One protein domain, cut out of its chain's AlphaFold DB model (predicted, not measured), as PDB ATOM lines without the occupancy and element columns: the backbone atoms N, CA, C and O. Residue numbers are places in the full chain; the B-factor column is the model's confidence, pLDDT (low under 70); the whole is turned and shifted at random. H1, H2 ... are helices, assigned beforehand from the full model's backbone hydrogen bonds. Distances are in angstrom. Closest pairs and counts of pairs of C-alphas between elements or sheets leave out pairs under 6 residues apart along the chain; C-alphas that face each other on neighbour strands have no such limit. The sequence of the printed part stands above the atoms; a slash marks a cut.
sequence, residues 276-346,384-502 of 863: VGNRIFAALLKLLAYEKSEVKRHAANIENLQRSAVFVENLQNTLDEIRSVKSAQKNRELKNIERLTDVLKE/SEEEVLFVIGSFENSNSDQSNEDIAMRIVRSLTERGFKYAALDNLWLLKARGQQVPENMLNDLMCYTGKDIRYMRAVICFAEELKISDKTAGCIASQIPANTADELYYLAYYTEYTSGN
ATOM      1  N   VAL A 276     -28.205 -57.142  -5.892       77.75
ATOM      2  CA  VAL A 276     -27.745 -55.765  -6.153       77.75
ATOM      3  C   VAL A 276     -28.903 -54.777  -6.071       77.75
ATOM      4  O   VAL A 276     -28.826 -53.806  -5.319       77.75
ATOM      5  N   GLY A 277     -29.996 -55.049  -6.794       73.00
ATOM      6  CA  GLY A 277     -31.174 -54.187  -6.789       73.00
ATOM      7  C   GLY A 277     -31.742 -54.016  -5.384       73.00
ATOM      8  O   GLY A 277     -31.916 -52.889  -4.921       73.00
ATOM      9  N   ASN A 278     -31.928 -55.121  -4.661       68.06
ATOM     10  CA  ASN A 278     -32.473 -55.113  -3.302       68.06
ATOM     11  C   ASN A 278     -31.610 -54.275  -2.352       68.06
ATOM     12  O   ASN A 278     -32.146 -53.453  -1.619       68.06
ATOM     13  N   ARG A 279     -30.279 -54.398  -2.424       74.44
ATOM     14  CA  ARG A 279     -29.336 -53.628  -1.591       74.44
ATOM     15  C   ARG A 279     -29.291 -52.137  -1.930       74.44
ATOM     16  O   ARG A 279     -29.079 -51.314  -1.038       74.44
ATOM     17  N   ILE A 280     -29.490 -51.767  -3.193       79.94
ATOM     18  CA  ILE A 280     -29.601 -50.357  -3.593       79.94
ATOM     19  C   ILE A 280     -30.921 -49.782  -3.069       79.94
ATOM     20  O   ILE A 280     -30.922 -48.749  -2.394       79.94
ATOM     21  N   PHE A 281     -32.035 -50.481  -3.305       70.81
ATOM     22  CA  PHE A 281     -33.347 -50.087  -2.795       70.81
ATOM     23  C   PHE A 281     -33.365 -49.989  -1.278       70.81
ATOM     24  O   PHE A 281     -33.875 -49.010  -0.747       70.81
ATOM     25  N   ALA A 282     -32.740 -50.930  -0.581       65.62
ATOM     26  CA  ALA A 282     -32.543 -50.907   0.858       65.62
ATOM     27  C   ALA A 282     -31.970 -49.584   1.360       65.62
ATOM     28  O   ALA A 282     -32.507 -48.960   2.275       65.62
ATOM     29  N   ALA A 283     -30.865 -49.151   0.750       75.00
ATOM     30  CA  ALA A 283     -30.171 -47.931   1.124       75.00
ATOM     31  C   ALA A 283     -31.017 -46.688   0.814       75.00
ATOM     32  O   ALA A 283     -31.177 -45.826   1.676       75.00
ATOM     33  N   LEU A 284     -31.595 -46.601  -0.386       75.94
ATOM     34  CA  LEU A 284     -32.405 -45.449  -0.796       75.94
ATOM     35  C   LEU A 284     -33.708 -45.345  -0.004       75.94
ATOM     36  O   LEU A 284     -34.082 -44.259   0.438       75.94
ATOM     37  N   LEU A 285     -34.365 -46.476   0.246       67.06
ATOM     38  CA  LEU A 285     -35.532 -46.525   1.109       67.06
ATOM     39  C   LEU A 285     -35.121 -46.090   2.507       67.06
ATOM     40  O   LEU A 285     -35.757 -45.168   2.989       67.06
ATOM     41  N   LYS A 286     -34.007 -46.579   3.082       68.62
ATOM     42  CA  LYS A 286     -33.479 -46.130   4.393       68.62
ATOM     43  C   LYS A 286     -33.328 -44.607   4.527       68.62
ATOM     44  O   LYS A 286     -33.499 -44.055   5.614       68.62
ATOM     45  N   LEU A 287     -33.013 -43.914   3.439       73.62
ATOM     46  CA  LEU A 287     -33.005 -42.454   3.419       73.62
ATOM     47  C   LEU A 287     -34.432 -41.874   3.419       73.62
ATOM     48  O   LEU A 287     -34.730 -40.962   4.187       73.62
ATOM     49  N   LEU A 288     -35.334 -42.441   2.616       68.75
ATOM     50  CA  LEU A 288     -36.714 -41.980   2.452       68.75
ATOM     51  C   LEU A 288     -37.509 -41.946   3.760       68.75
ATOM     52  O   LEU A 288     -38.172 -40.941   4.028       68.75
ATOM     53  N   ALA A 289     -37.474 -42.990   4.599       59.25
ATOM     54  CA  ALA A 289     -38.243 -42.913   5.855       59.25
ATOM     55  C   ALA A 289     -37.593 -42.014   6.900       59.25
ATOM     56  O   ALA A 289     -38.320 -41.477   7.733       59.25
ATOM     57  N   TYR A 290     -36.275 -41.797   6.849       68.75
ATOM     58  CA  TYR A 290     -35.657 -40.786   7.698       68.75
ATOM     59  C   TYR A 290     -36.247 -39.412   7.370       68.75
ATOM     60  O   TYR A 290     -36.801 -38.762   8.256       68.75
ATOM     61  N   GLU A 291     -36.261 -39.034   6.092       69.44
ATOM     62  CA  GLU A 291     -36.855 -37.774   5.641       69.44
ATOM     63  C   GLU A 291     -38.341 -37.657   6.022       69.44
ATOM     64  O   GLU A 291     -38.792 -36.639   6.552       69.44
ATOM     65  N   LYS A 292     -39.126 -38.732   5.859       65.31
ATOM     66  CA  LYS A 292     -40.540 -38.735   6.276       65.31
ATOM     67  C   LYS A 292     -40.719 -38.605   7.790       65.31
ATOM     68  O   LYS A 292     -41.627 -37.903   8.241       65.31
ATOM     69  N   SER A 293     -39.875 -39.256   8.590       61.31
ATOM     70  CA  SER A 293     -39.894 -39.123  10.054       61.31
ATOM     71  C   SER A 293     -39.582 -37.692  10.498       61.31
ATOM     72  O   SER A 293     -40.239 -37.165  11.400       61.31
ATOM     73  N   GLU A 294     -38.671 -37.021   9.797       67.62
ATOM     74  CA  GLU A 294     -38.342 -35.619  10.016       67.62
ATOM     75  C   GLU A 294     -39.521 -34.709   9.659       67.62
ATOM     76  O   GLU A 294     -39.918 -33.860  10.464       67.62
ATOM     77  N   VAL A 295     -40.190 -34.953   8.527       67.44
ATOM     78  CA  VAL A 295     -41.431 -34.252   8.160       67.44
ATOM     79  C   VAL A 295     -42.506 -34.408   9.237       67.44
ATOM     80  O   VAL A 295     -43.106 -33.403   9.632       67.44
ATOM     81  N   LYS A 296     -42.740 -35.624   9.755       65.44
ATOM     82  CA  LYS A 296     -43.690 -35.853  10.860       65.44
ATOM     83  C   LYS A 296     -43.294 -35.082  12.106       65.44
ATOM     84  O   LYS A 296     -44.136 -34.419  12.706       65.44
ATOM     85  N   ARG A 297     -42.016 -35.136  12.485       67.25
ATOM     86  CA  ARG A 297     -41.481 -34.419  13.644       67.25
ATOM     87  C   ARG A 297     -41.724 -32.921  13.500       67.25
ATOM     88  O   ARG A 297     -42.235 -32.286  14.420       67.25
ATOM     89  N   HIS A 298     -41.424 -32.347  12.338       70.94
ATOM     90  CA  HIS A 298     -41.695 -30.941  12.054       70.94
ATOM     91  C   HIS A 298     -43.196 -30.623  12.040       70.94
ATOM     92  O   HIS A 298     -43.588 -29.603  12.600       70.94
ATOM     93  N   ALA A 299     -44.041 -31.486  11.472       65.88
ATOM     94  CA  ALA A 299     -45.493 -31.307  11.447       65.88
ATOM     95  C   ALA A 299     -46.112 -31.348  12.853       65.88
ATOM     96  O   ALA A 299     -46.838 -30.423  13.212       65.88
ATOM     97  N   ALA A 300     -45.758 -32.342  13.671       63.47
ATOM     98  CA  ALA A 300     -46.187 -32.444  15.064       63.47
ATOM     99  C   ALA A 300     -45.710 -31.237  15.880       63.47
ATOM    100  O   ALA A 300     -46.458 -30.685  16.682       63.47
ATOM    101  N   ASN A 301     -44.483 -30.768  15.637       66.19
ATOM    102  CA  ASN A 301     -43.967 -29.547  16.247       66.19
ATOM    103  C   ASN A 301     -44.798 -28.314  15.848       66.19
ATOM    104  O   ASN A 301     -45.130 -27.509  16.711       66.19
ATOM    105  N   ILE A 302     -45.168 -28.167  14.571       69.06
ATOM    106  CA  ILE A 302     -46.010 -27.060  14.086       69.06
ATOM    107  C   ILE A 302     -47.416 -27.129  14.694       69.06
ATOM    108  O   ILE A 302     -47.906 -26.114  15.182       69.06
ATOM    109  N   GLU A 303     -48.050 -28.304  14.706       65.81
ATOM    110  CA  GLU A 303     -49.390 -28.503  15.271       65.81
ATOM    111  C   GLU A 303     -49.413 -28.223  16.777       65.81
ATOM    112  O   GLU A 303     -50.278 -27.498  17.272       65.81
ATOM    113  N   ASN A 304     -48.414 -28.732  17.502       62.72
ATOM    114  CA  ASN A 304     -48.240 -28.437  18.916       62.72
ATOM    115  C   ASN A 304     -48.083 -26.932  19.142       62.72
ATOM    116  O   ASN A 304     -48.711 -26.400  20.044       62.72
ATOM    117  N   LEU A 305     -47.332 -26.219  18.293       63.75
ATOM    118  CA  LEU A 305     -47.226 -24.760  18.373       63.75
ATOM    119  C   LEU A 305     -48.538 -24.042  17.997       63.75
ATOM    120  O   LEU A 305     -48.772 -22.944  18.497       63.75
ATOM    121  N   GLN A 306     -49.383 -24.601  17.118       61.78
ATOM    122  CA  GLN A 306     -50.681 -24.030  16.714       61.78
ATOM    123  C   GLN A 306     -51.732 -24.111  17.824       61.78
ATOM    124  O   GLN A 306     -52.399 -23.114  18.100       61.78
ATOM    125  N   ARG A 307     -51.843 -25.260  18.505       55.69
ATOM    126  CA  ARG A 307     -52.779 -25.464  19.632       55.69
ATOM    127  C   ARG A 307     -52.503 -24.524  20.818       55.69
ATOM    128  O   ARG A 307     -53.362 -24.334  21.672       55.69
ATOM    129  N   SER A 308     -51.330 -23.898  20.835       50.16
ATOM    130  CA  SER A 308     -50.829 -23.048  21.913       50.16
ATOM    131  C   SER A 308     -50.932 -21.537  21.676       50.16
ATOM    132  O   SER A 308     -50.393 -20.766  22.471       50.16
ATOM    133  N   ALA A 309     -51.613 -21.087  20.614       48.16
ATOM    134  CA  ALA A 309     -51.768 -19.669  20.244       48.16
ATOM    135  C   ALA A 309     -52.640 -18.829  21.214       48.16
ATOM    136  O   ALA A 309     -53.177 -17.793  20.839       48.16
ATOM    137  N   VAL A 310     -52.803 -19.266  22.466       49.88
ATOM    138  CA  VAL A 310     -53.725 -18.681  23.456       49.88
ATOM    139  C   VAL A 310     -53.118 -17.474  24.197       49.88
ATOM    140  O   VAL A 310     -53.824 -16.805  24.945       49.88
ATOM    141  N   PHE A 311     -51.837 -17.150  23.984       51.53
ATOM    142  CA  PHE A 311     -51.149 -16.075  24.711       51.53
ATOM    143  C   PHE A 311     -50.613 -14.981  23.775       51.53
ATOM    144  O   PHE A 311     -49.747 -15.278  22.957       51.53
ATOM    145  N   VAL A 312     -51.087 -13.740  23.984       48.91
ATOM    146  CA  VAL A 312     -50.600 -12.407  23.537       48.91
ATOM    147  C   VAL A 312     -50.138 -12.240  22.067       48.91
ATOM    148  O   VAL A 312     -49.234 -12.921  21.592       48.91
ATOM    149  N   GLU A 313     -50.599 -11.183  21.384       45.44
ATOM    150  CA  GLU A 313     -50.134 -10.755  20.039       45.44
ATOM    151  C   GLU A 313     -48.595 -10.631  19.903       45.44
ATOM    152  O   GLU A 313     -48.030 -10.916  18.851       45.44
ATOM    153  N   ASN A 314     -47.876 -10.307  20.984       45.66
ATOM    154  CA  ASN A 314     -46.410 -10.195  21.006       45.66
ATOM    155  C   ASN A 314     -45.661 -11.553  21.083       45.66
ATOM    156  O   ASN A 314     -44.429 -11.614  21.057       45.66
ATOM    157  N   LEU A 315     -46.379 -12.669  21.255       50.09
ATOM    158  CA  LEU A 315     -45.887 -14.061  21.162       50.09
ATOM    159  C   LEU A 315     -46.026 -14.610  19.755       50.09
ATOM    160  O   LEU A 315     -45.212 -15.437  19.344       50.09
ATOM    161  N   GLN A 316     -47.046 -14.126  19.054       56.44
ATOM    162  CA  GLN A 316     -47.431 -14.591  17.740       56.44
ATOM    163  C   GLN A 316     -46.262 -14.431  16.766       56.44
ATOM    164  O   GLN A 316     -45.872 -15.415  16.161       56.44
ATOM    165  N   ASN A 317     -45.562 -13.293  16.776       57.44
ATOM    166  CA  ASN A 317     -44.386 -13.075  15.923       57.44
ATOM    167  C   ASN A 317     -43.243 -14.081  16.167       57.44
ATOM    168  O   ASN A 317     -42.696 -14.630  15.219       57.44
ATOM    169  N   THR A 318     -42.886 -14.380  17.424       56.94
ATOM    170  CA  THR A 318     -41.808 -15.349  17.726       56.94
ATOM    171  C   THR A 318     -42.236 -16.790  17.443       56.94
ATOM    172  O   THR A 318     -41.441 -17.594  16.959       56.94
ATOM    173  N   LEU A 319     -43.490 -17.139  17.751       62.66
ATOM    174  CA  LEU A 319     -44.051 -18.441  17.397       62.66
ATOM    175  C   LEU A 319     -44.142 -18.596  15.879       62.66
ATOM    176  O   LEU A 319     -43.836 -19.671  15.380       62.66
ATOM    177  N   ASP A 320     -44.494 -17.541  15.152       65.88
ATOM    178  CA  ASP A 320     -44.577 -17.514  13.695       65.88
ATOM    179  C   ASP A 320     -43.190 -17.581  13.055       65.88
ATOM    180  O   ASP A 320     -43.021 -18.312  12.086       65.88
ATOM    181  N   GLU A 321     -42.164 -16.953  13.636       66.31
ATOM    182  CA  GLU A 321     -40.767 -17.153  13.234       66.31
ATOM    183  C   GLU A 321     -40.342 -18.619  13.410       66.31
ATOM    184  O   GLU A 321     -39.864 -19.242  12.461       66.31
ATOM    185  N   ILE A 322     -40.569 -19.224  14.582       65.88
ATOM    186  CA  ILE A 322     -40.222 -20.635  14.830       65.88
ATOM    187  C   ILE A 322     -41.031 -21.566  13.918       65.88
ATOM    188  O   ILE A 322     -40.471 -22.509  13.355       65.88
ATOM    189  N   ARG A 323     -42.327 -21.295  13.727       71.56
ATOM    190  CA  ARG A 323     -43.192 -22.019  12.786       71.56
ATOM    191  C   ARG A 323     -42.681 -21.863  11.361       71.56
ATOM    192  O   ARG A 323     -42.637 -22.861  10.659       71.56
ATOM    193  N   SER A 324     -42.251 -20.674  10.945       74.50
ATOM    194  CA  SER A 324     -41.719 -20.431   9.600       74.50
ATOM    195  C   SER A 324     -40.431 -21.215   9.364       74.50
ATOM    196  O   SER A 324     -40.304 -21.868   8.334       74.50
ATOM    197  N   VAL A 325     -39.527 -21.269  10.351       74.25
ATOM    198  CA  VAL A 325     -38.298 -22.070  10.285       74.25
ATOM    199  C   VAL A 325     -38.627 -23.560  10.239       74.25
ATOM    200  O   VAL A 325     -38.119 -24.271   9.376       74.25
ATOM    201  N   LYS A 326     -39.506 -24.051  11.124       74.69
ATOM    202  CA  LYS A 326     -39.931 -25.462  11.135       74.69
ATOM    203  C   LYS A 326     -40.712 -25.837   9.874       74.69
ATOM    204  O   LYS A 326     -40.563 -26.953   9.391       74.69
ATOM    205  N   SER A 327     -41.491 -24.916   9.312       77.94
ATOM    206  CA  SER A 327     -42.204 -25.090   8.045       77.94
ATOM    207  C   SER A 327     -41.243 -25.095   6.863       77.94
ATOM    208  O   SER A 327     -41.420 -25.897   5.957       77.94
ATOM    209  N   ALA A 328     -40.215 -24.246   6.866       80.06
ATOM    210  CA  ALA A 328     -39.177 -24.254   5.841       80.06
ATOM    211  C   ALA A 328     -38.372 -25.560   5.881       80.06
ATOM    212  O   ALA A 328     -38.132 -26.150   4.833       80.06
ATOM    213  N   GLN A 329     -38.022 -26.047   7.080       79.00
ATOM    214  CA  GLN A 329     -37.400 -27.364   7.271       79.00
ATOM    215  C   GLN A 329     -38.311 -28.482   6.752       79.00
ATOM    216  O   GLN A 329     -37.893 -29.248   5.895       79.00
ATOM    217  N   LYS A 330     -39.587 -28.505   7.163       80.25
ATOM    218  CA  LYS A 330     -40.585 -29.458   6.652       80.25
ATOM    219  C   LYS A 330     -40.674 -29.441   5.122       80.25
ATOM    220  O   LYS A 330     -40.677 -30.497   4.504       80.25
ATOM    221  N   ASN A 331     -40.758 -28.258   4.513       80.69
ATOM    222  CA  ASN A 331     -40.882 -28.110   3.061       80.69
ATOM    223  C   ASN A 331     -39.614 -28.556   2.324       80.69
ATOM    224  O   ASN A 331     -39.708 -29.107   1.232       80.69
ATOM    225  N   ARG A 332     -38.434 -28.337   2.917       84.62
ATOM    226  CA  ARG A 332     -37.172 -28.857   2.386       84.62
ATOM    227  C   ARG A 332     -37.176 -30.386   2.364       84.62
ATOM    228  O   ARG A 332     -36.896 -30.948   1.311       84.62
ATOM    229  N   GLU A 333     -37.552 -31.030   3.467       78.69
ATOM    230  CA  GLU A 333     -37.575 -32.498   3.526       78.69
ATOM    231  C   GLU A 333     -38.675 -33.090   2.632       78.69
ATOM    232  O   GLU A 333     -38.444 -34.092   1.964       78.69
ATOM    233  N   LEU A 334     -39.829 -32.422   2.490       76.88
ATOM    234  CA  LEU A 334     -40.846 -32.792   1.491       76.88
ATOM    235  C   LEU A 334     -40.294 -32.757   0.058       76.88
ATOM    236  O   LEU A 334     -40.489 -33.705  -0.696       76.88
ATOM    237  N   LYS A 335     -39.549 -31.708  -0.304       85.12
ATOM    238  CA  LYS A 335     -38.909 -31.615  -1.623       85.12
ATOM    239  C   LYS A 335     -37.851 -32.705  -1.831       85.12
ATOM    240  O   LYS A 335     -37.705 -33.220  -2.938       85.12
ATOM    241  N   ASN A 336     -37.099 -33.058  -0.788       82.81
ATOM    242  CA  ASN A 336     -36.151 -34.172  -0.849       82.81
ATOM    243  C   ASN A 336     -36.869 -35.524  -1.014       82.81
ATOM    244  O   ASN A 336     -36.394 -36.351  -1.786       82.81
ATOM    245  N   ILE A 337     -38.023 -35.732  -0.369       73.88
ATOM    246  CA  ILE A 337     -38.868 -36.929  -0.541       73.88
ATOM    247  C   ILE A 337     -39.355 -37.073  -1.986       73.88
ATOM    248  O   ILE A 337     -39.285 -38.174  -2.532       73.88
ATOM    249  N   GLU A 338     -39.825 -35.988  -2.608       78.00
ATOM    250  CA  GLU A 338     -40.251 -35.987  -4.017       78.00
ATOM    251  C   GLU A 338     -39.097 -36.424  -4.929       78.00
ATOM    252  O   GLU A 338     -39.209 -37.421  -5.641       78.00
ATOM    253  N   ARG A 339     -37.936 -35.762  -4.811       87.19
ATOM    254  CA  ARG A 339     -36.729 -36.110  -5.580       87.19
ATOM    255  C   ARG A 339     -36.291 -37.555  -5.356       87.19
ATOM    256  O   ARG A 339     -35.922 -38.241  -6.301       87.19
ATOM    257  N   LEU A 340     -36.317 -38.030  -4.111       79.50
ATOM    258  CA  LEU A 340     -35.922 -39.397  -3.778       79.50
ATOM    259  C   LEU A 340     -36.904 -40.434  -4.335       79.50
ATOM    260  O   LEU A 340     -36.489 -41.517  -4.737       79.50
ATOM    261  N   THR A 341     -38.194 -40.101  -4.390       73.31
ATOM    262  CA  THR A 341     -39.222 -40.946  -5.011       73.31
ATOM    263  C   THR A 341     -38.974 -41.087  -6.514       73.31
ATOM    264  O   THR A 341     -39.073 -42.193  -7.046       73.31
ATOM    265  N   ASP A 342     -38.594 -40.004  -7.192       79.75
ATOM    266  CA  ASP A 342     -38.219 -40.047  -8.610       79.75
ATOM    267  C   ASP A 342     -36.943 -40.872  -8.830       79.75
ATOM    268  O   ASP A 342     -36.906 -41.729  -9.714       79.75
ATOM    269  N   VAL A 343     -35.936 -40.704  -7.962       85.81
ATOM    270  CA  VAL A 343     -34.716 -41.528  -7.971       85.81
ATOM    271  C   VAL A 343     -35.041 -43.014  -7.812       85.81
ATOM    272  O   VAL A 343     -34.476 -43.835  -8.532       85.81
ATOM    273  N   LEU A 344     -35.955 -43.382  -6.912       75.56
ATOM    274  CA  LEU A 344     -36.376 -44.773  -6.720       75.56
ATOM    275  C   LEU A 344     -37.040 -45.359  -7.977       75.56
ATOM    276  O   LEU A 344     -36.695 -46.471  -8.375       75.56
ATOM    277  N   LYS A 345     -37.946 -44.615  -8.626       75.62
ATOM    278  CA  LYS A 345     -38.641 -45.053  -9.853       75.62
ATOM    279  C   LYS A 345     -37.680 -45.262 -11.023       75.62
ATOM    280  O   LYS A 345     -37.748 -46.279 -11.717       75.62
ATOM    281  N   GLU A 346     -36.769 -44.317 -11.230       86.38
ATOM    282  CA  GLU A 346     -35.777 -44.425 -12.302       86.38
ATOM    283  C   GLU A 346     -34.775 -45.551 -12.009       86.38
ATOM    284  O   GLU A 346     -34.432 -46.323 -12.902       86.38
ATOM    285  N   SER A 384     -33.089 -57.843   3.726       50.25
ATOM    286  CA  SER A 384     -32.705 -57.832   5.134       50.25
ATOM    287  C   SER A 384     -33.892 -57.407   6.004       50.25
ATOM    288  O   SER A 384     -34.805 -56.701   5.566       50.25
ATOM    289  N   GLU A 385     -33.903 -57.856   7.257       49.88
ATOM    290  CA  GLU A 385     -34.900 -57.474   8.260       49.88
ATOM    291  C   GLU A 385     -35.134 -55.955   8.297       49.88
ATOM    292  O   GLU A 385     -36.279 -55.512   8.333       49.88
ATOM    293  N   GLU A 386     -34.059 -55.164   8.211       48.75
ATOM    294  CA  GLU A 386     -34.125 -53.702   8.199       48.75
ATOM    295  C   GLU A 386     -34.853 -53.153   6.976       48.75
ATOM    296  O   GLU A 386     -35.469 -52.103   7.070       48.75
ATOM    297  N   GLU A 387     -34.792 -53.823   5.831       51.06
ATOM    298  CA  GLU A 387     -35.282 -53.291   4.562       51.06
ATOM    299  C   GLU A 387     -36.795 -53.274   4.513       51.06
ATOM    300  O   GLU A 387     -37.385 -52.228   4.260       51.06
ATOM    301  N   VAL A 388     -37.434 -54.401   4.823       52.84
ATOM    302  CA  VAL A 388     -38.892 -54.538   4.714       52.84
ATOM    303  C   VAL A 388     -39.610 -53.752   5.810       52.84
ATOM    304  O   VAL A 388     -40.535 -52.995   5.520       52.84
ATOM    305  N   LEU A 389     -39.124 -53.849   7.052       52.69
ATOM    306  CA  LEU A 389     -39.582 -53.044   8.188       52.69
ATOM    307  C   LEU A 389     -39.550 -51.545   7.883       52.69
ATOM    308  O   LEU A 389     -40.461 -50.799   8.240       52.69
ATOM    309  N   PHE A 390     -38.491 -51.111   7.207       49.97
ATOM    310  CA  PHE A 390     -38.248 -49.713   6.910       49.97
ATOM    311  C   PHE A 390     -39.058 -49.221   5.706       49.97
ATOM    312  O   PHE A 390     -39.615 -48.123   5.775       49.97
ATOM    313  N   VAL A 391     -39.175 -50.030   4.639       50.47
ATOM    314  CA  VAL A 391     -40.122 -49.794   3.535       50.47
ATOM    315  C   VAL A 391     -41.477 -49.509   4.158       50.47
ATOM    316  O   VAL A 391     -42.020 -48.426   3.985       50.47
ATOM    317  N   ILE A 392     -41.954 -50.415   5.005       53.00
ATOM    318  CA  ILE A 392     -43.269 -50.330   5.614       53.00
ATOM    319  C   ILE A 392     -43.425 -49.120   6.558       53.00
ATOM    320  O   ILE A 392     -44.396 -48.372   6.434       53.00
ATOM    321  N   GLY A 393     -42.458 -48.863   7.445       49.72
ATOM    322  CA  GLY A 393     -42.468 -47.699   8.344       49.72
ATOM    323  C   GLY A 393     -42.448 -46.348   7.611       49.72
ATOM    324  O   GLY A 393     -42.929 -45.338   8.133       49.72
ATOM    325  N   SER A 394     -41.969 -46.318   6.362       46.56
ATOM    326  CA  SER A 394     -42.007 -45.133   5.501       46.56
ATOM    327  C   SER A 394     -43.420 -44.719   5.059       46.56
ATOM    328  O   SER A 394     -43.577 -43.629   4.512       46.56
ATOM    329  N   PHE A 395     -44.461 -45.527   5.290       53.91
ATOM    330  CA  PHE A 395     -45.841 -45.211   4.871       53.91
ATOM    331  C   PHE A 395     -46.744 -44.720   5.997       53.91
ATOM    332  O   PHE A 395     -47.905 -44.407   5.754       53.91
ATOM    333  N   GLU A 396     -46.199 -44.591   7.207       44.66
ATOM    334  CA  GLU A 396     -46.882 -43.962   8.331       44.66
ATOM    335  C   GLU A 396     -47.360 -42.537   7.993       44.66
ATOM    336  O   GLU A 396     -46.579 -41.587   7.968       44.66
ATOM    337  N   ASN A 397     -48.670 -42.407   7.759       44.59
ATOM    338  CA  ASN A 397     -49.455 -41.173   7.624       44.59
ATOM    339  C   ASN A 397     -49.000 -40.148   6.562       44.59
ATOM    340  O   ASN A 397     -48.746 -38.983   6.876       44.59
ATOM    341  N   SER A 398     -49.026 -40.527   5.281       41.59
ATOM    342  CA  SER A 398     -49.173 -39.566   4.174       41.59
ATOM    343  C   SER A 398     -50.503 -39.792   3.451       41.59
ATOM    344  O   SER A 398     -50.602 -40.661   2.592       41.59
ATOM    345  N   ASN A 399     -51.515 -38.981   3.762       42.78
ATOM    346  CA  ASN A 399     -52.836 -38.984   3.110       42.78
ATOM    347  C   ASN A 399     -52.817 -38.580   1.612       42.78
ATOM    348  O   ASN A 399     -53.858 -38.198   1.083       42.78
ATOM    349  N   SER A 400     -51.674 -38.586   0.918       42.19
ATOM    350  CA  SER A 400     -51.584 -37.946  -0.402       42.19
ATOM    351  C   SER A 400     -50.627 -38.555  -1.424       42.19
ATOM    352  O   SER A 400     -50.466 -37.931  -2.466       42.19
ATOM    353  N   ASP A 401     -50.008 -39.721  -1.202       47.44
ATOM    354  CA  ASP A 401     -49.008 -40.232  -2.159       47.44
ATOM    355  C   ASP A 401     -49.218 -41.709  -2.541       47.44
ATOM    356  O   ASP A 401     -48.512 -42.617  -2.098       47.44
ATOM    357  N   GLN A 402     -50.220 -41.934  -3.399       52.50
ATOM    358  CA  GLN A 402     -50.626 -43.248  -3.925       52.50
ATOM    359  C   GLN A 402     -49.472 -44.042  -4.564       52.50
ATOM    360  O   GLN A 402     -49.421 -45.260  -4.418       52.50
ATOM    361  N   SER A 403     -48.502 -43.387  -5.223       49.16
ATOM    362  CA  SER A 403     -47.448 -44.123  -5.946       49.16
ATOM    363  C   SER A 403     -46.479 -44.862  -5.025       49.16
ATOM    364  O   SER A 403     -45.889 -45.862  -5.416       49.16
ATOM    365  N   ASN A 404     -46.292 -44.352  -3.809       47.88
ATOM    366  CA  ASN A 404     -45.390 -44.919  -2.815       47.88
ATOM    367  C   ASN A 404     -46.059 -46.105  -2.087       47.88
ATOM    368  O   ASN A 404     -45.414 -47.122  -1.832       47.88
ATOM    369  N   GLU A 405     -47.370 -46.015  -1.848       55.53
ATOM    370  CA  GLU A 405     -48.204 -47.094  -1.297       55.53
ATOM    371  C   GLU A 405     -48.250 -48.319  -2.232       55.53
ATOM    372  O   GLU A 405     -48.114 -49.460  -1.779       55.53
ATOM    373  N   ASP A 406     -48.346 -48.088  -3.544       56.59
ATOM    374  CA  ASP A 406     -48.367 -49.150  -4.556       56.59
ATOM    375  C   ASP A 406     -47.061 -49.955  -4.607       56.59
ATOM    376  O   ASP A 406     -47.096 -51.169  -4.821       56.59
ATOM    377  N   ILE A 407     -45.906 -49.325  -4.363       55.78
ATOM    378  CA  ILE A 407     -44.605 -50.013  -4.334       55.78
ATOM    379  C   ILE A 407     -44.524 -50.950  -3.121       55.78
ATOM    380  O   ILE A 407     -44.164 -52.118  -3.268       55.78
ATOM    381  N   ALA A 408     -44.929 -50.480  -1.936       59.84
ATOM    382  CA  ALA A 408     -44.976 -51.292  -0.717       59.84
ATOM    383  C   ALA A 408     -45.871 -52.520  -0.886       59.84
ATOM    384  O   ALA A 408     -45.475 -53.646  -0.577       59.84
ATOM    385  N   MET A 409     -47.076 -52.296  -1.420       65.00
ATOM    386  CA  MET A 409     -48.044 -53.354  -1.672       65.00
ATOM    387  C   MET A 409     -47.529 -54.332  -2.723       65.00
ATOM    388  O   MET A 409     -47.666 -55.535  -2.526       65.00
ATOM    389  N   ARG A 410     -46.893 -53.855  -3.803       61.84
ATOM    390  CA  ARG A 410     -46.254 -54.722  -4.806       61.84
ATOM    391  C   ARG A 410     -45.157 -55.587  -4.189       61.84
ATOM    392  O   ARG A 410     -45.124 -56.780  -4.482       61.84
ATOM    393  N   ILE A 411     -44.309 -55.032  -3.319       60.09
ATOM    394  CA  ILE A 411     -43.235 -55.780  -2.644       60.09
ATOM    395  C   ILE A 411     -43.824 -56.834  -1.703       60.09
ATOM    396  O   ILE A 411     -43.522 -58.016  -1.856       60.09
ATOM    397  N   VAL A 412     -44.706 -56.448  -0.774       65.62
ATOM    398  CA  VAL A 412     -45.300 -57.386   0.197       65.62
ATOM    399  C   VAL A 412     -46.140 -58.452  -0.511       65.62
ATOM    400  O   VAL A 412     -46.059 -59.633  -0.167       65.62
ATOM    401  N   ARG A 413     -46.881 -58.084  -1.564       64.25
ATOM    402  CA  ARG A 413     -47.618 -59.035  -2.406       64.25
ATOM    403  C   ARG A 413     -46.677 -59.995  -3.125       64.25
ATOM    404  O   ARG A 413     -46.906 -61.197  -3.066       64.25
ATOM    405  N   SER A 414     -45.604 -59.500  -3.743       55.31
ATOM    406  CA  SER A 414     -44.613 -60.349  -4.410       55.31
ATOM    407  C   SER A 414     -43.942 -61.319  -3.431       55.31
ATOM    408  O   SER A 414     -43.779 -62.494  -3.752       55.31
ATOM    409  N   LEU A 415     -43.606 -60.863  -2.221       59.34
ATOM    410  CA  LEU A 415     -43.064 -61.710  -1.156       59.34
ATOM    411  C   LEU A 415     -44.072 -62.773  -0.702       59.34
ATOM    412  O   LEU A 415     -43.698 -63.927  -0.495       59.34
ATOM    413  N   THR A 416     -45.353 -62.409  -0.608       63.19
ATOM    414  CA  THR A 416     -46.444 -63.338  -0.279       63.19
ATOM    415  C   THR A 416     -46.614 -64.403  -1.364       63.19
ATOM    416  O   THR A 416     -46.651 -65.593  -1.059       63.19
ATOM    417  N   GLU A 417     -46.655 -63.997  -2.636       58.16
ATOM    418  CA  GLU A 417     -46.773 -64.893  -3.797       58.16
ATOM    419  C   GLU A 417     -45.576 -65.855  -3.915       58.16
ATOM    420  O   GLU A 417     -45.733 -66.983  -4.378       58.16
ATOM    421  N   ARG A 418     -44.394 -65.439  -3.444       51.88
ATOM    422  CA  ARG A 418     -43.165 -66.253  -3.383       51.88
ATOM    423  C   ARG A 418     -43.045 -67.103  -2.108       51.88
ATOM    424  O   ARG A 418     -42.031 -67.770  -1.920       51.88
ATOM    425  N   GLY A 419     -44.052 -67.095  -1.229       50.97
ATOM    426  CA  GLY A 419     -44.074 -67.909  -0.010       50.97
ATOM    427  C   GLY A 419     -43.038 -67.497   1.042       50.97
ATOM    428  O   GLY A 419     -42.521 -68.350   1.764       50.97
ATOM    429  N   PHE A 420     -42.696 -66.209   1.118       61.34
ATOM    430  CA  PHE A 420     -41.729 -65.692   2.085       61.34
ATOM    431  C   PHE A 420     -42.220 -65.860   3.533       61.34
ATOM    432  O   PHE A 420     -43.332 -65.450   3.870       61.34
ATOM    433  N   LYS A 421     -41.365 -66.408   4.411       64.50
ATOM    434  CA  LYS A 421     -41.739 -66.811   5.782       64.50
ATOM    435  C   LYS A 421     -42.312 -65.685   6.658       64.50
ATOM    436  O   LYS A 421     -43.086 -65.973   7.562       64.50
ATOM    437  N   TYR A 422     -41.980 -64.420   6.383       70.69
ATOM    438  CA  TYR A 422     -42.432 -63.270   7.178       70.69
ATOM    439  C   TYR A 422     -43.492 -62.395   6.501       70.69
ATOM    440  O   TYR A 422     -43.849 -61.352   7.040       70.69
ATOM    441  N   ALA A 423     -44.036 -62.807   5.354       68.81
ATOM    442  CA  ALA A 423     -44.991 -61.989   4.603       68.81
ATOM    443  C   ALA A 423     -46.230 -61.572   5.430       68.81
ATOM    444  O   ALA A 423     -46.763 -60.475   5.261       68.81
ATOM    445  N   ALA A 424     -46.676 -62.419   6.364       75.00
ATOM    446  CA  ALA A 424     -47.760 -62.089   7.293       75.00
ATOM    447  C   ALA A 424     -47.382 -60.952   8.262       75.00
ATOM    448  O   ALA A 424     -48.185 -60.052   8.503       75.00
ATOM    449  N   LEU A 425     -46.149 -60.966   8.771       76.12
ATOM    450  CA  LEU A 425     -45.607 -59.934   9.654       76.12
ATOM    451  C   LEU A 425     -45.459 -58.592   8.922       76.12
ATOM    452  O   LEU A 425     -45.785 -57.539   9.464       76.12
ATOM    453  N   ASP A 426     -45.049 -58.649   7.656       73.88
ATOM    454  CA  ASP A 426     -44.908 -57.485   6.779       73.88
ATOM    455  C   ASP A 426     -46.254 -56.821   6.483       73.88
ATOM    456  O   ASP A 426     -46.390 -55.600   6.558       73.88
ATOM    457  N   ASN A 427     -47.297 -57.615   6.244       76.00
ATOM    458  CA  ASN A 427     -48.658 -57.088   6.152       76.00
ATOM    459  C   ASN A 427     -49.106 -56.408   7.457       76.00
ATOM    460  O   ASN A 427     -49.788 -55.385   7.417       76.00
ATOM    461  N   LEU A 428     -48.709 -56.943   8.613       79.25
ATOM    462  CA  LEU A 428     -49.059 -56.413   9.934       79.25
ATOM    463  C   LEU A 428     -48.448 -55.021  10.158       79.25
ATOM    464  O   LEU A 428     -49.159 -54.080  10.521       79.25
ATOM    465  N   TRP A 429     -47.158 -54.855   9.852       77.00
ATOM    466  CA  TRP A 429     -46.520 -53.538   9.840       77.00
ATOM    467  C   TRP A 429     -47.171 -52.593   8.823       77.00
ATOM    468  O   TRP A 429     -47.324 -51.409   9.121       77.00
ATOM    469  N   LEU A 430     -47.589 -53.086   7.648       73.31
ATOM    470  CA  LEU A 430     -48.182 -52.244   6.600       73.31
ATOM    471  C   LEU A 430     -49.517 -51.657   7.050       73.31
ATOM    472  O   LEU A 430     -49.797 -50.487   6.801       73.31
ATOM    473  N   LEU A 431     -50.315 -52.438   7.771       75.62
ATOM    474  CA  LEU A 431     -51.564 -51.969   8.367       75.62
ATOM    475  C   LEU A 431     -51.318 -50.882   9.420       75.62
ATOM    476  O   LEU A 431     -51.973 -49.839   9.370       75.62
ATOM    477  N   LYS A 432     -50.333 -51.081  10.310       74.19
ATOM    478  CA  LYS A 432     -49.928 -50.068  11.300       74.19
ATOM    479  C   LYS A 432     -49.461 -48.781  10.634       74.19
ATOM    480  O   LYS A 432     -49.901 -47.699  11.019       74.19
ATOM    481  N   ALA A 433     -48.654 -48.899   9.583       65.62
ATOM    482  CA  ALA A 433     -48.203 -47.755   8.811       65.62
ATOM    483  C   ALA A 433     -49.369 -46.984   8.173       65.62
ATOM    484  O   ALA A 433     -49.408 -45.762   8.171       65.62
ATOM    485  N   ARG A 434     -50.415 -47.658   7.711       66.12
ATOM    486  CA  ARG A 434     -51.576 -46.971   7.121       66.12
ATOM    487  C   ARG A 434     -52.503 -46.321   8.154       66.12
ATOM    488  O   ARG A 434     -53.561 -45.820   7.779       66.12
ATOM    489  N   GLY A 435     -52.163 -46.378   9.448       66.00
ATOM    490  CA  GLY A 435     -53.067 -45.993  10.532       66.00
ATOM    491  C   GLY A 435     -54.357 -46.822  10.537       66.00
ATOM    492  O   GLY A 435     -55.369 -46.394  11.090       66.00
ATOM    493  N   GLN A 436     -54.343 -47.983   9.873       75.81
ATOM    494  CA  GLN A 436     -55.480 -48.883   9.792       75.81
ATOM    495  C   GLN A 436     -55.526 -49.759  11.035       75.81
ATOM    496  O   GLN A 436     -54.510 -50.049  11.668       75.81
ATOM    497  N   GLN A 437     -56.732 -50.196  11.386       78.75
ATOM    498  CA  GLN A 437     -56.909 -51.087  12.517       78.75
ATOM    499  C   GLN A 437     -56.227 -52.425  12.222       78.75
ATOM    500  O   GLN A 437     -56.556 -53.101  11.247       78.75
ATOM    501  N   VAL A 438     -55.270 -52.791  13.071       81.50
ATOM    502  CA  VAL A 438     -54.545 -54.056  12.968       81.50
ATOM    503  C   VAL A 438     -55.459 -55.186  13.466       81.50
ATOM    504  O   VAL A 438     -55.974 -55.094  14.582       81.50
ATOM    505  N   PRO A 439     -55.699 -56.240  12.666       84.38
ATOM    506  CA  PRO A 439     -56.550 -57.360  13.050       84.38
ATOM    507  C   PRO A 439     -56.055 -58.095  14.299       84.38
ATOM    508  O   PRO A 439     -54.890 -58.480  14.404       84.38
ATOM    509  N   GLU A 440     -56.973 -58.326  15.239       82.81
ATOM    510  CA  GLU A 440     -56.681 -58.903  16.557       82.81
ATOM    511  C   GLU A 440     -56.170 -60.353  16.470       82.81
ATOM    512  O   GLU A 440     -55.324 -60.766  17.257       82.81
ATOM    513  N   ASN A 441     -56.607 -61.111  15.460       82.00
ATOM    514  CA  ASN A 441     -56.099 -62.456  15.175       82.00
ATOM    515  C   ASN A 441     -54.593 -62.457  14.861       82.00
ATOM    516  O   ASN A 441     -53.866 -63.271  15.416       82.00
ATOM    517  N   MET A 442     -54.113 -61.510  14.053       81.31
ATOM    518  CA  MET A 442     -52.692 -61.427  13.707       81.31
ATOM    519  C   MET A 442     -51.826 -60.958  14.888       81.31
ATOM    520  O   MET A 442     -50.688 -61.401  15.035       81.31
ATOM    521  N   LEU A 443     -52.363 -60.099  15.765       83.06
ATOM    522  CA  LEU A 443     -51.696 -59.716  17.019       83.06
ATOM    523  C   LEU A 443     -51.605 -60.895  18.004       83.06
ATOM    524  O   LEU A 443     -50.585 -61.063  18.673       83.06
ATOM    525  N   ASN A 444     -52.636 -61.743  18.065       81.19
ATOM    526  CA  ASN A 444     -52.617 -62.960  18.878       81.19
ATOM    527  C   ASN A 444     -51.588 -63.977  18.364       81.19
ATOM    528  O   ASN A 444     -50.880 -64.581  19.169       81.19
ATOM    529  N   ASP A 445     -51.453 -64.128  17.045       80.94
ATOM    530  CA  ASP A 445     -50.428 -64.988  16.442       80.94
ATOM    531  C   ASP A 445     -49.009 -64.513  16.801       80.94
ATOM    532  O   ASP A 445     -48.138 -65.328  17.112       80.94
ATOM    533  N   LEU A 446     -48.794 -63.192  16.843       83.00
ATOM    534  CA  LEU A 446     -47.529 -62.587  17.265       83.00
ATOM    535  C   LEU A 446     -47.208 -62.877  18.745       83.00
ATOM    536  O   LEU A 446     -46.058 -63.160  19.077       83.00
ATOM    537  N   MET A 447     -48.215 -62.865  19.624       76.88
ATOM    538  CA  MET A 447     -48.071 -63.195  21.053       76.88
ATOM    539  C   MET A 447     -47.833 -64.683  21.324       76.88
ATOM    540  O   MET A 447     -47.180 -65.035  22.308       76.88
ATOM    541  N   CYS A 448     -48.368 -65.562  20.476       75.12
ATOM    542  CA  CYS A 448     -48.177 -67.008  20.579       75.12
ATOM    543  C   CYS A 448     -46.788 -67.462  20.104       75.12
ATOM    544  O   CYS A 448     -46.410 -68.617  20.320       75.12
ATOM    545  N   TYR A 449     -46.020 -66.578  19.461       75.00
ATOM    546  CA  TYR A 449     -44.685 -66.890  18.984       75.00
ATOM    547  C   TYR A 449     -43.696 -67.044  20.150       75.00
ATOM    548  O   TYR A 449     -43.390 -66.096  20.869       75.00
ATOM    549  N   THR A 450     -43.167 -68.257  20.330       67.69
ATOM    550  CA  THR A 450     -42.206 -68.603  21.399       67.69
ATOM    551  C   THR A 450     -40.773 -68.805  20.896       67.69
ATOM    552  O   THR A 450     -39.884 -69.155  21.674       67.69
ATOM    553  N   GLY A 451     -40.535 -68.608  19.596       66.81
ATOM    554  CA  GLY A 451     -39.209 -68.747  19.000       66.81
ATOM    555  C   GLY A 451     -38.280 -67.569  19.316       66.81
ATOM    556  O   GLY A 451     -38.705 -66.525  19.805       66.81
ATOM    557  N   LYS A 452     -36.989 -67.736  19.010       73.88
ATOM    558  CA  LYS A 452     -35.948 -66.699  19.168       73.88
ATOM    559  C   LYS A 452     -35.660 -65.933  17.874       73.88
ATOM    560  O   LYS A 452     -34.565 -65.409  17.693       73.88
ATOM    561  N   ASP A 453     -36.612 -65.911  16.952       77.94
ATOM    562  CA  ASP A 453     -36.460 -65.183  15.698       77.94
ATOM    563  C   ASP A 453     -36.487 -63.672  15.950       77.94
ATOM    564  O   ASP A 453     -37.429 -63.134  16.541       77.94
ATOM    565  N   ILE A 454     -35.416 -63.001  15.518       76.81
ATOM    566  CA  ILE A 454     -35.173 -61.573  15.749       76.81
ATOM    567  C   ILE A 454     -36.315 -60.726  15.178       76.81
ATOM    568  O   ILE A 454     -36.771 -59.796  15.846       76.81
ATOM    569  N   ARG A 455     -36.877 -61.110  14.027       75.88
ATOM    570  CA  ARG A 455     -37.912 -60.332  13.338       75.88
ATOM    571  C   ARG A 455     -39.239 -60.344  14.069       75.88
ATOM    572  O   ARG A 455     -39.895 -59.309  14.191       75.88
ATOM    573  N   TYR A 456     -39.601 -61.494  14.627       80.44
ATOM    574  CA  TYR A 456     -40.756 -61.595  15.513       80.44
ATOM    575  C   TYR A 456     -40.534 -60.804  16.807       80.44
ATOM    576  O   TYR A 456     -41.427 -60.078  17.240       80.44
ATOM    577  N   MET A 457     -39.332 -60.864  17.391       83.38
ATOM    578  CA  MET A 457     -38.988 -60.077  18.582       83.38
ATOM    579  C   MET A 457     -39.090 -58.562  18.334       83.38
ATOM    580  O   MET A 457     -39.678 -57.848  19.150       83.38
ATOM    581  N   ARG A 458     -38.609 -58.068  17.186       83.62
ATOM    582  CA  ARG A 458     -38.788 -56.665  16.776       83.62
ATOM    583  C   ARG A 458     -40.247 -56.290  16.591       83.62
ATOM    584  O   ARG A 458     -40.652 -55.210  17.008       83.62
ATOM    585  N   ALA A 459     -41.045 -57.163  15.984       80.69
ATOM    586  CA  ALA A 459     -42.472 -56.916  15.837       80.69
ATOM    587  C   ALA A 459     -43.155 -56.785  17.201       80.69
ATOM    588  O   ALA A 459     -43.898 -55.833  17.409       80.69
ATOM    589  N   VAL A 460     -42.842 -57.650  18.169       84.88
ATOM    590  CA  VAL A 460     -43.380 -57.527  19.533       84.88
ATOM    591  C   VAL A 460     -43.017 -56.177  20.167       84.88
ATOM    592  O   VAL A 460     -43.872 -55.556  20.795       84.88
ATOM    593  N   ILE A 461     -41.788 -55.683  19.967       83.94
ATOM    594  CA  ILE A 461     -41.369 -54.347  20.428       83.94
ATOM    595  C   ILE A 461     -42.149 -53.239  19.702       83.94
ATOM    596  O   ILE A 461     -42.663 -52.325  20.342       83.94
ATOM    597  N   CYS A 462     -42.267 -53.326  18.377       80.62
ATOM    598  CA  CYS A 462     -42.975 -52.345  17.555       80.62
ATOM    599  C   CYS A 462     -44.462 -52.248  17.932       80.62
ATOM    600  O   CYS A 462     -45.012 -51.152  17.983       80.62
ATOM    601  N   PHE A 463     -45.110 -53.374  18.230       83.50
ATOM    602  CA  PHE A 463     -46.524 -53.460  18.610       83.50
ATOM    603  C   PHE A 463     -46.746 -53.463  20.128       83.50
ATOM    604  O   PHE A 463     -47.801 -53.887  20.600       83.50
ATOM    605  N   ALA A 464     -45.764 -53.019  20.918       84.88
ATOM    606  CA  ALA A 464     -45.805 -53.172  22.368       84.88
ATOM    607  C   ALA A 464     -47.041 -52.519  23.020       84.88
ATOM    608  O   ALA A 464     -47.623 -53.077  23.955       84.88
ATOM    609  N   GLU A 465     -47.465 -51.358  22.512       83.31
ATOM    610  CA  GLU A 465     -48.627 -50.628  23.025       83.31
ATOM    611  C   GLU A 465     -49.945 -51.331  22.659       83.31
ATOM    612  O   GLU A 465     -50.801 -51.517  23.526       83.31
ATOM    613  N   GLU A 466     -50.089 -51.798  21.414       86.00
ATOM    614  CA  GLU A 466     -51.259 -52.550  20.942       86.00
ATOM    615  C   GLU A 466     -51.395 -53.909  21.640       86.00
ATOM    616  O   GLU A 466     -52.501 -54.331  21.984       86.00
ATOM    617  N   LEU A 467     -50.260 -54.560  21.910       86.38
ATOM    618  CA  LEU A 467     -50.169 -55.814  22.658       86.38
ATOM    619  C   LEU A 467     -50.289 -55.621  24.176       86.38
ATOM    620  O   LEU A 467     -50.408 -56.602  24.912       86.38
ATOM    621  N   LYS A 468     -50.260 -54.372  24.659       87.56
ATOM    622  CA  LYS A 468     -50.295 -54.013  26.087       87.56
ATOM    623  C   LYS A 468     -49.199 -54.704  26.909       87.56
ATOM    624  O   LYS A 468     -49.412 -55.042  28.077       87.56
ATOM    625  N   ILE A 469     -48.023 -54.922  26.320       87.31
ATOM    626  CA  ILE A 469     -46.878 -55.479  27.049       87.31
ATOM    627  C   ILE A 469     -46.186 -54.382  27.860       87.31
ATOM    628  O   ILE A 469     -46.156 -53.215  27.481       87.31
ATOM    629  N   SER A 470     -45.620 -54.755  29.007       89.19
ATOM    630  CA  SER A 470     -44.905 -53.797  29.852       89.19
ATOM    631  C   SER A 470     -43.554 -53.396  29.249       89.19
ATOM    632  O   SER A 470     -42.881 -54.236  28.646       89.19
ATOM    633  N   ASP A 471     -43.091 -52.171  29.523       88.19
ATOM    634  CA  ASP A 471     -41.748 -51.695  29.143       88.19
ATOM    635  C   ASP A 471     -40.630 -52.628  29.636       88.19
ATOM    636  O   ASP A 471     -39.609 -52.802  28.974       88.19
ATOM    637  N   LYS A 472     -40.839 -53.300  30.777       87.56
ATOM    638  CA  LYS A 472     -39.919 -54.322  31.292       87.56
ATOM    639  C   LYS A 472     -39.836 -55.531  30.359       87.56
ATOM    640  O   LYS A 472     -38.740 -56.011  30.088       87.56
ATOM    641  N   THR A 473     -40.977 -56.025  29.884       88.75
ATOM    642  CA  THR A 473     -41.038 -57.157  28.950       88.75
ATOM    643  C   THR A 473     -40.415 -56.777  27.610       88.75
ATOM    644  O   THR A 473     -39.558 -57.509  27.123       88.75
ATOM    645  N   ALA A 474     -40.772 -55.613  27.061       88.25
ATOM    646  CA  ALA A 474     -40.184 -55.098  25.825       88.25
ATOM    647  C   ALA A 474     -38.663 -54.905  25.953       88.25
ATOM    648  O   ALA A 474     -37.915 -55.298  25.063       88.25
ATOM    649  N   GLY A 475     -38.183 -54.412  27.100       89.69
ATOM    650  CA  GLY A 475     -36.755 -54.303  27.398       89.69
ATOM    651  C   GLY A 475     -36.026 -55.651  27.456       89.69
ATOM    652  O   GLY A 475     -34.929 -55.775  26.917       89.69
ATOM    653  N   CYS A 476     -36.634 -56.683  28.053       88.50
ATOM    654  CA  CYS A 476     -36.077 -58.043  28.038       88.50
ATOM    655  C   CYS A 476     -35.955 -58.619  26.622       88.50
ATOM    656  O   CYS A 476     -35.081 -59.444  26.376       88.50
ATOM    657  N   ILE A 477     -36.853 -58.242  25.712       87.50
ATOM    658  CA  ILE A 477     -36.797 -58.658  24.307       87.50
ATOM    659  C   ILE A 477     -35.720 -57.849  23.577       87.50
ATOM    660  O   ILE A 477     -34.881 -58.424  22.891       87.50
ATOM    661  N   ALA A 478     -35.673 -56.531  23.797       87.75
ATOM    662  CA  ALA A 478     -34.686 -55.636  23.197       87.75
ATOM    663  C   ALA A 478     -33.237 -56.018  23.548       87.75
ATOM    664  O   ALA A 478     -32.344 -55.851  22.726       87.75
ATOM    665  N   SER A 479     -32.987 -56.577  24.738       87.50
ATOM    666  CA  SER A 479     -31.651 -57.048  25.138       87.50
ATOM    667  C   SER A 479     -31.185 -58.329  24.445       87.50
ATOM    668  O   SER A 479     -30.010 -58.682  24.548       87.50
ATOM    669  N   GLN A 480     -32.081 -59.019  23.737       86.38
ATOM    670  CA  GLN A 480     -31.781 -60.238  22.984       86.38
ATOM    671  C   GLN A 480     -31.527 -59.968  21.496       86.38
ATOM    672  O   GLN A 480     -31.222 -60.906  20.763       86.38
ATOM    673  N   ILE A 481     -31.642 -58.713  21.048       81.25
ATOM    674  CA  ILE A 481     -31.497 -58.323  19.642       81.25
ATOM    675  C   ILE A 481     -30.501 -57.165  19.471       81.25
ATOM    676  O   ILE A 481     -30.312 -56.366  20.392       81.25
ATOM    677  N   PRO A 482     -29.868 -57.024  18.293       76.00
ATOM    678  CA  PRO A 482     -29.121 -55.820  17.948       76.00
ATOM    679  C   PRO A 482     -30.094 -54.653  17.694       76.00
ATOM    680  O   PRO A 482     -30.719 -54.562  16.637       76.00
ATOM    681  N   ALA A 483     -30.248 -53.779  18.693       74.12
ATOM    682  CA  ALA A 483     -31.156 -52.634  18.648       74.12
ATOM    683  C   ALA A 483     -30.700 -51.571  17.632       74.12
ATOM    684  O   ALA A 483     -29.607 -51.017  17.751       74.12
ATOM    685  N   ASN A 484     -31.570 -51.252  16.670       69.25
ATOM    686  CA  ASN A 484     -31.287 -50.363  15.540       69.25
ATOM    687  C   ASN A 484     -32.322 -49.233  15.379       69.25
ATOM    688  O   ASN A 484     -32.029 -48.239  14.709       69.25
ATOM    689  N   THR A 485     -33.521 -49.359  15.960       71.50
ATOM    690  CA  THR A 485     -34.555 -48.307  15.937       71.50
ATOM    691  C   THR A 485     -34.563 -47.484  17.224       71.50
ATOM    692  O   THR A 485     -34.063 -47.917  18.261       71.50
ATOM    693  N   ALA A 486     -35.148 -46.283  17.184       71.81
ATOM    694  CA  ALA A 486     -35.239 -45.409  18.356       71.81
ATOM    695  C   ALA A 486     -35.975 -46.066  19.539       71.81
ATOM    696  O   ALA A 486     -35.578 -45.879  20.691       71.81
ATOM    697  N   ASP A 487     -37.019 -46.849  19.252       78.81
ATOM    698  CA  ASP A 487     -37.808 -47.556  20.263       78.81
ATOM    699  C   ASP A 487     -37.062 -48.776  20.809       78.81
ATOM    700  O   ASP A 487     -37.003 -48.957  22.023       78.81
ATOM    701  N   GLU A 488     -36.407 -49.566  19.952       84.44
ATOM    702  CA  GLU A 488     -35.544 -50.671  20.396       84.44
ATOM    703  C   GLU A 488     -34.402 -50.168  21.284       84.44
ATOM    704  O   GLU A 488     -34.146 -50.741  22.341       84.44
ATOM    705  N   LEU A 489     -33.747 -49.070  20.889       84.81
ATOM    706  CA  LEU A 489     -32.685 -48.436  21.670       84.81
ATOM    707  C   LEU A 489     -33.218 -47.907  23.006       84.81
ATOM    708  O   LEU A 489     -32.554 -48.060  24.030       84.81
ATOM    709  N   TYR A 490     -34.425 -47.331  23.027       91.44
ATOM    710  CA  TYR A 490     -35.082 -46.911  24.266       91.44
ATOM    711  C   TYR A 490     -35.365 -48.101  25.193       91.44
ATOM    712  O   TYR A 490     -35.031 -48.041  26.376       91.44
ATOM    713  N   TYR A 491     -35.943 -49.188  24.679       91.69
ATOM    714  CA  TYR A 491     -36.254 -50.375  25.480       91.69
ATOM    715  C   TYR A 491     -34.995 -51.105  25.952       91.69
ATOM    716  O   TYR A 491     -34.947 -51.578  27.091       91.69
ATOM    717  N   LEU A 492     -33.946 -51.137  25.129       91.19
ATOM    718  CA  LEU A 492     -32.631 -51.619  25.531       91.19
ATOM    719  C   LEU A 492     -32.068 -50.758  26.668       91.19
ATOM    720  O   LEU A 492     -31.661 -51.297  27.698       91.19
ATOM    721  N   ALA A 493     -32.103 -49.429  26.528       91.69
ATOM    722  CA  ALA A 493     -31.667 -48.506  27.573       91.69
ATOM    723  C   ALA A 493     -32.454 -48.729  28.878       91.69
ATOM    724  O   ALA A 493     -31.845 -48.873  29.940       91.69
ATOM    725  N   TYR A 494     -33.775 -48.900  28.791       92.38
ATOM    726  CA  TYR A 494     -34.648 -49.226  29.922       92.38
ATOM    727  C   TYR A 494     -34.265 -50.545  30.606       92.38
ATOM    728  O   TYR A 494     -34.181 -50.624  31.834       92.38
ATOM    729  N   TYR A 495     -33.961 -51.590  29.836       91.44
ATOM    730  CA  TYR A 495     -33.491 -52.860  30.387       91.44
ATOM    731  C   TYR A 495     -32.126 -52.730  31.078       91.44
ATOM    732  O   TYR A 495     -31.914 -53.292  32.159       91.44
ATOM    733  N   THR A 496     -31.195 -51.969  30.492       89.06
ATOM    734  CA  THR A 496     -29.892 -51.714  31.127       89.06
ATOM    735  C   THR A 496     -30.029 -50.920  32.424       89.06
ATOM    736  O   THR A 496     -29.336 -51.231  33.393       89.06
ATOM    737  N   GLU A 497     -30.955 -49.957  32.493       92.00
ATOM    738  CA  GLU A 497     -31.289 -49.247  33.732       92.00
ATOM    739  C   GLU A 497     -31.820 -50.216  34.791       92.00
ATOM    740  O   GLU A 497     -31.352 -50.214  35.927       92.00
ATOM    741  N   TYR A 498     -32.761 -51.080  34.410       87.62
ATOM    742  CA  TYR A 498     -33.379 -52.040  35.321       87.62
ATOM    743  C   TYR A 498     -32.373 -53.051  35.899       87.62
ATOM    744  O   TYR A 498     -32.478 -53.436  37.063       87.62
ATOM    745  N   THR A 499     -31.399 -53.492  35.098       87.75
ATOM    746  CA  THR A 499     -30.427 -54.530  35.492       87.75
ATOM    747  C   THR A 499     -29.175 -53.979  36.165       87.75
ATOM    748  O   THR A 499     -28.674 -54.580  37.111       87.75
ATOM    749  N   SER A 500     -28.657 -52.852  35.675       85.25
ATOM    750  CA  SER A 500     -27.353 -52.303  36.072       85.25
ATOM    751  C   SER A 500     -27.459 -50.965  36.808       85.25
ATOM    752  O   SER A 500     -26.446 -50.424  37.253       85.25
ATOM    753  N   GLY A 501     -28.667 -50.416  36.949       86.88
ATOM    754  CA  GLY A 501     -28.901 -49.088  37.505       86.88
ATOM    755  C   GLY A 501     -28.528 -47.958  36.539       86.88
ATOM    756  O   GLY A 501     -28.255 -48.158  35.354       86.88
ATOM    757  N   ASN A 502     -28.507 -46.731  37.061       84.81
ATOM    758  CA  ASN A 502     -28.208 -45.528  36.283       84.81
ATOM    759  C   ASN A 502     -26.687 -45.324  36.143       84.81
ATOM    760  O   ASN A 502     -26.064 -44.595  36.918       84.81
TER     761      ASN A 502
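This is residues 276 to 346 and 384 to 502 of the 863 residues of an uncharacterized protein of Lachnoclostridium sp. An76 (UniProt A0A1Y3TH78). A long helical hairpin, H2 and H1, makes an arm, and a head of seven shorter helices sits by the end of the arm away from its turn. The head is stacked in steps, H4 first, then H3 with H5, then H6 with H7, then H8 crossing H9; H3 packs on residues 282 to 289 of H1, while residues 310 to 318, at the turn of the hairpin, stick out. The printed part has 190 residues with nine named helices, H1 to H9 in order, and no named strand, and its class is all helix. It is only just compact, close to loose, with a radius of gyration of the C-alphas of 19.2 A and spans of 59 by 50 by 30 A.

The longest helix, H2, has residues 313 to 346 and is 48.8 A long, from C-alpha 313 at (-50.134, -10.755, 20.039) to C-alpha 346 at (-35.777, -44.425, -12.302). H1, residues 276 to 307, is 47.0 A long and begins at (-27.745, -55.765, -6.153). H3 is residues 385 to 393, H4 residues 402 to 417, 22.0 A long, and H5 residues 423 to 433. H6 is residues 440 to 448, H7 residues 454 to 462 and H8 residues 471 to 478. H9, residues 486 to 500, is 20.6 A long and ends at (-27.353, -52.303, 36.072).

H2 and H1 touch as a hairpin at a shallow tilt of 17 degrees, opposite ways; their closest C-alphas, of Lys 330 and Val 295, are 5.1 A apart. H1 touches H3 with residues 282 to 289 alone, closest at the C-alphas of Ala 282 and Glu 387, 5.2 A. H3 touches H5, with the C-alphas of Ile 392 and Leu 430 closest at 5.4 A. H4 and H5 form a hairpin at 20 degrees, closest at the C-alphas of Thr 416 and Ala 423, 5.3 A; H4 touches H5 with residues 412 to 416 alone. H7 is the hub, touching H5, H6, H8 and H9, but H5 and H7 only just touch, with 3 pairs of C-alphas within 8 A. H6 and H7 are closest at the C-alphas of Leu 446 and Val 460, 6.9 A. H7 and H8 form a hairpin at 25 degrees. H8 and H9 touch about perpendicular, at 76 degrees, with the C-alphas of Gly 475 and Tyr 491 closest at 4.4 A. H2 is apart from H9. Every O i to N i+4 pair is within hydrogen-bond range in H5, H6, H7, H8 and H9, against 27 of 28 in H1, 28 of 30 in H2, 4 of 5 in H3 and 11 of 12 in H4.

The two C-alphas farthest apart, of Asn 314 and Gly 419, are 61.5 A apart. Residues 347 to 383 are not printed, and C-alphas 346 and 384 are 22.2 A apart across the cut. Of the links printed whole, none is long. Mean pLDDT of the printed part is 71.1; 83 residues are under 70, among them 299 to 322 and 384 to 421.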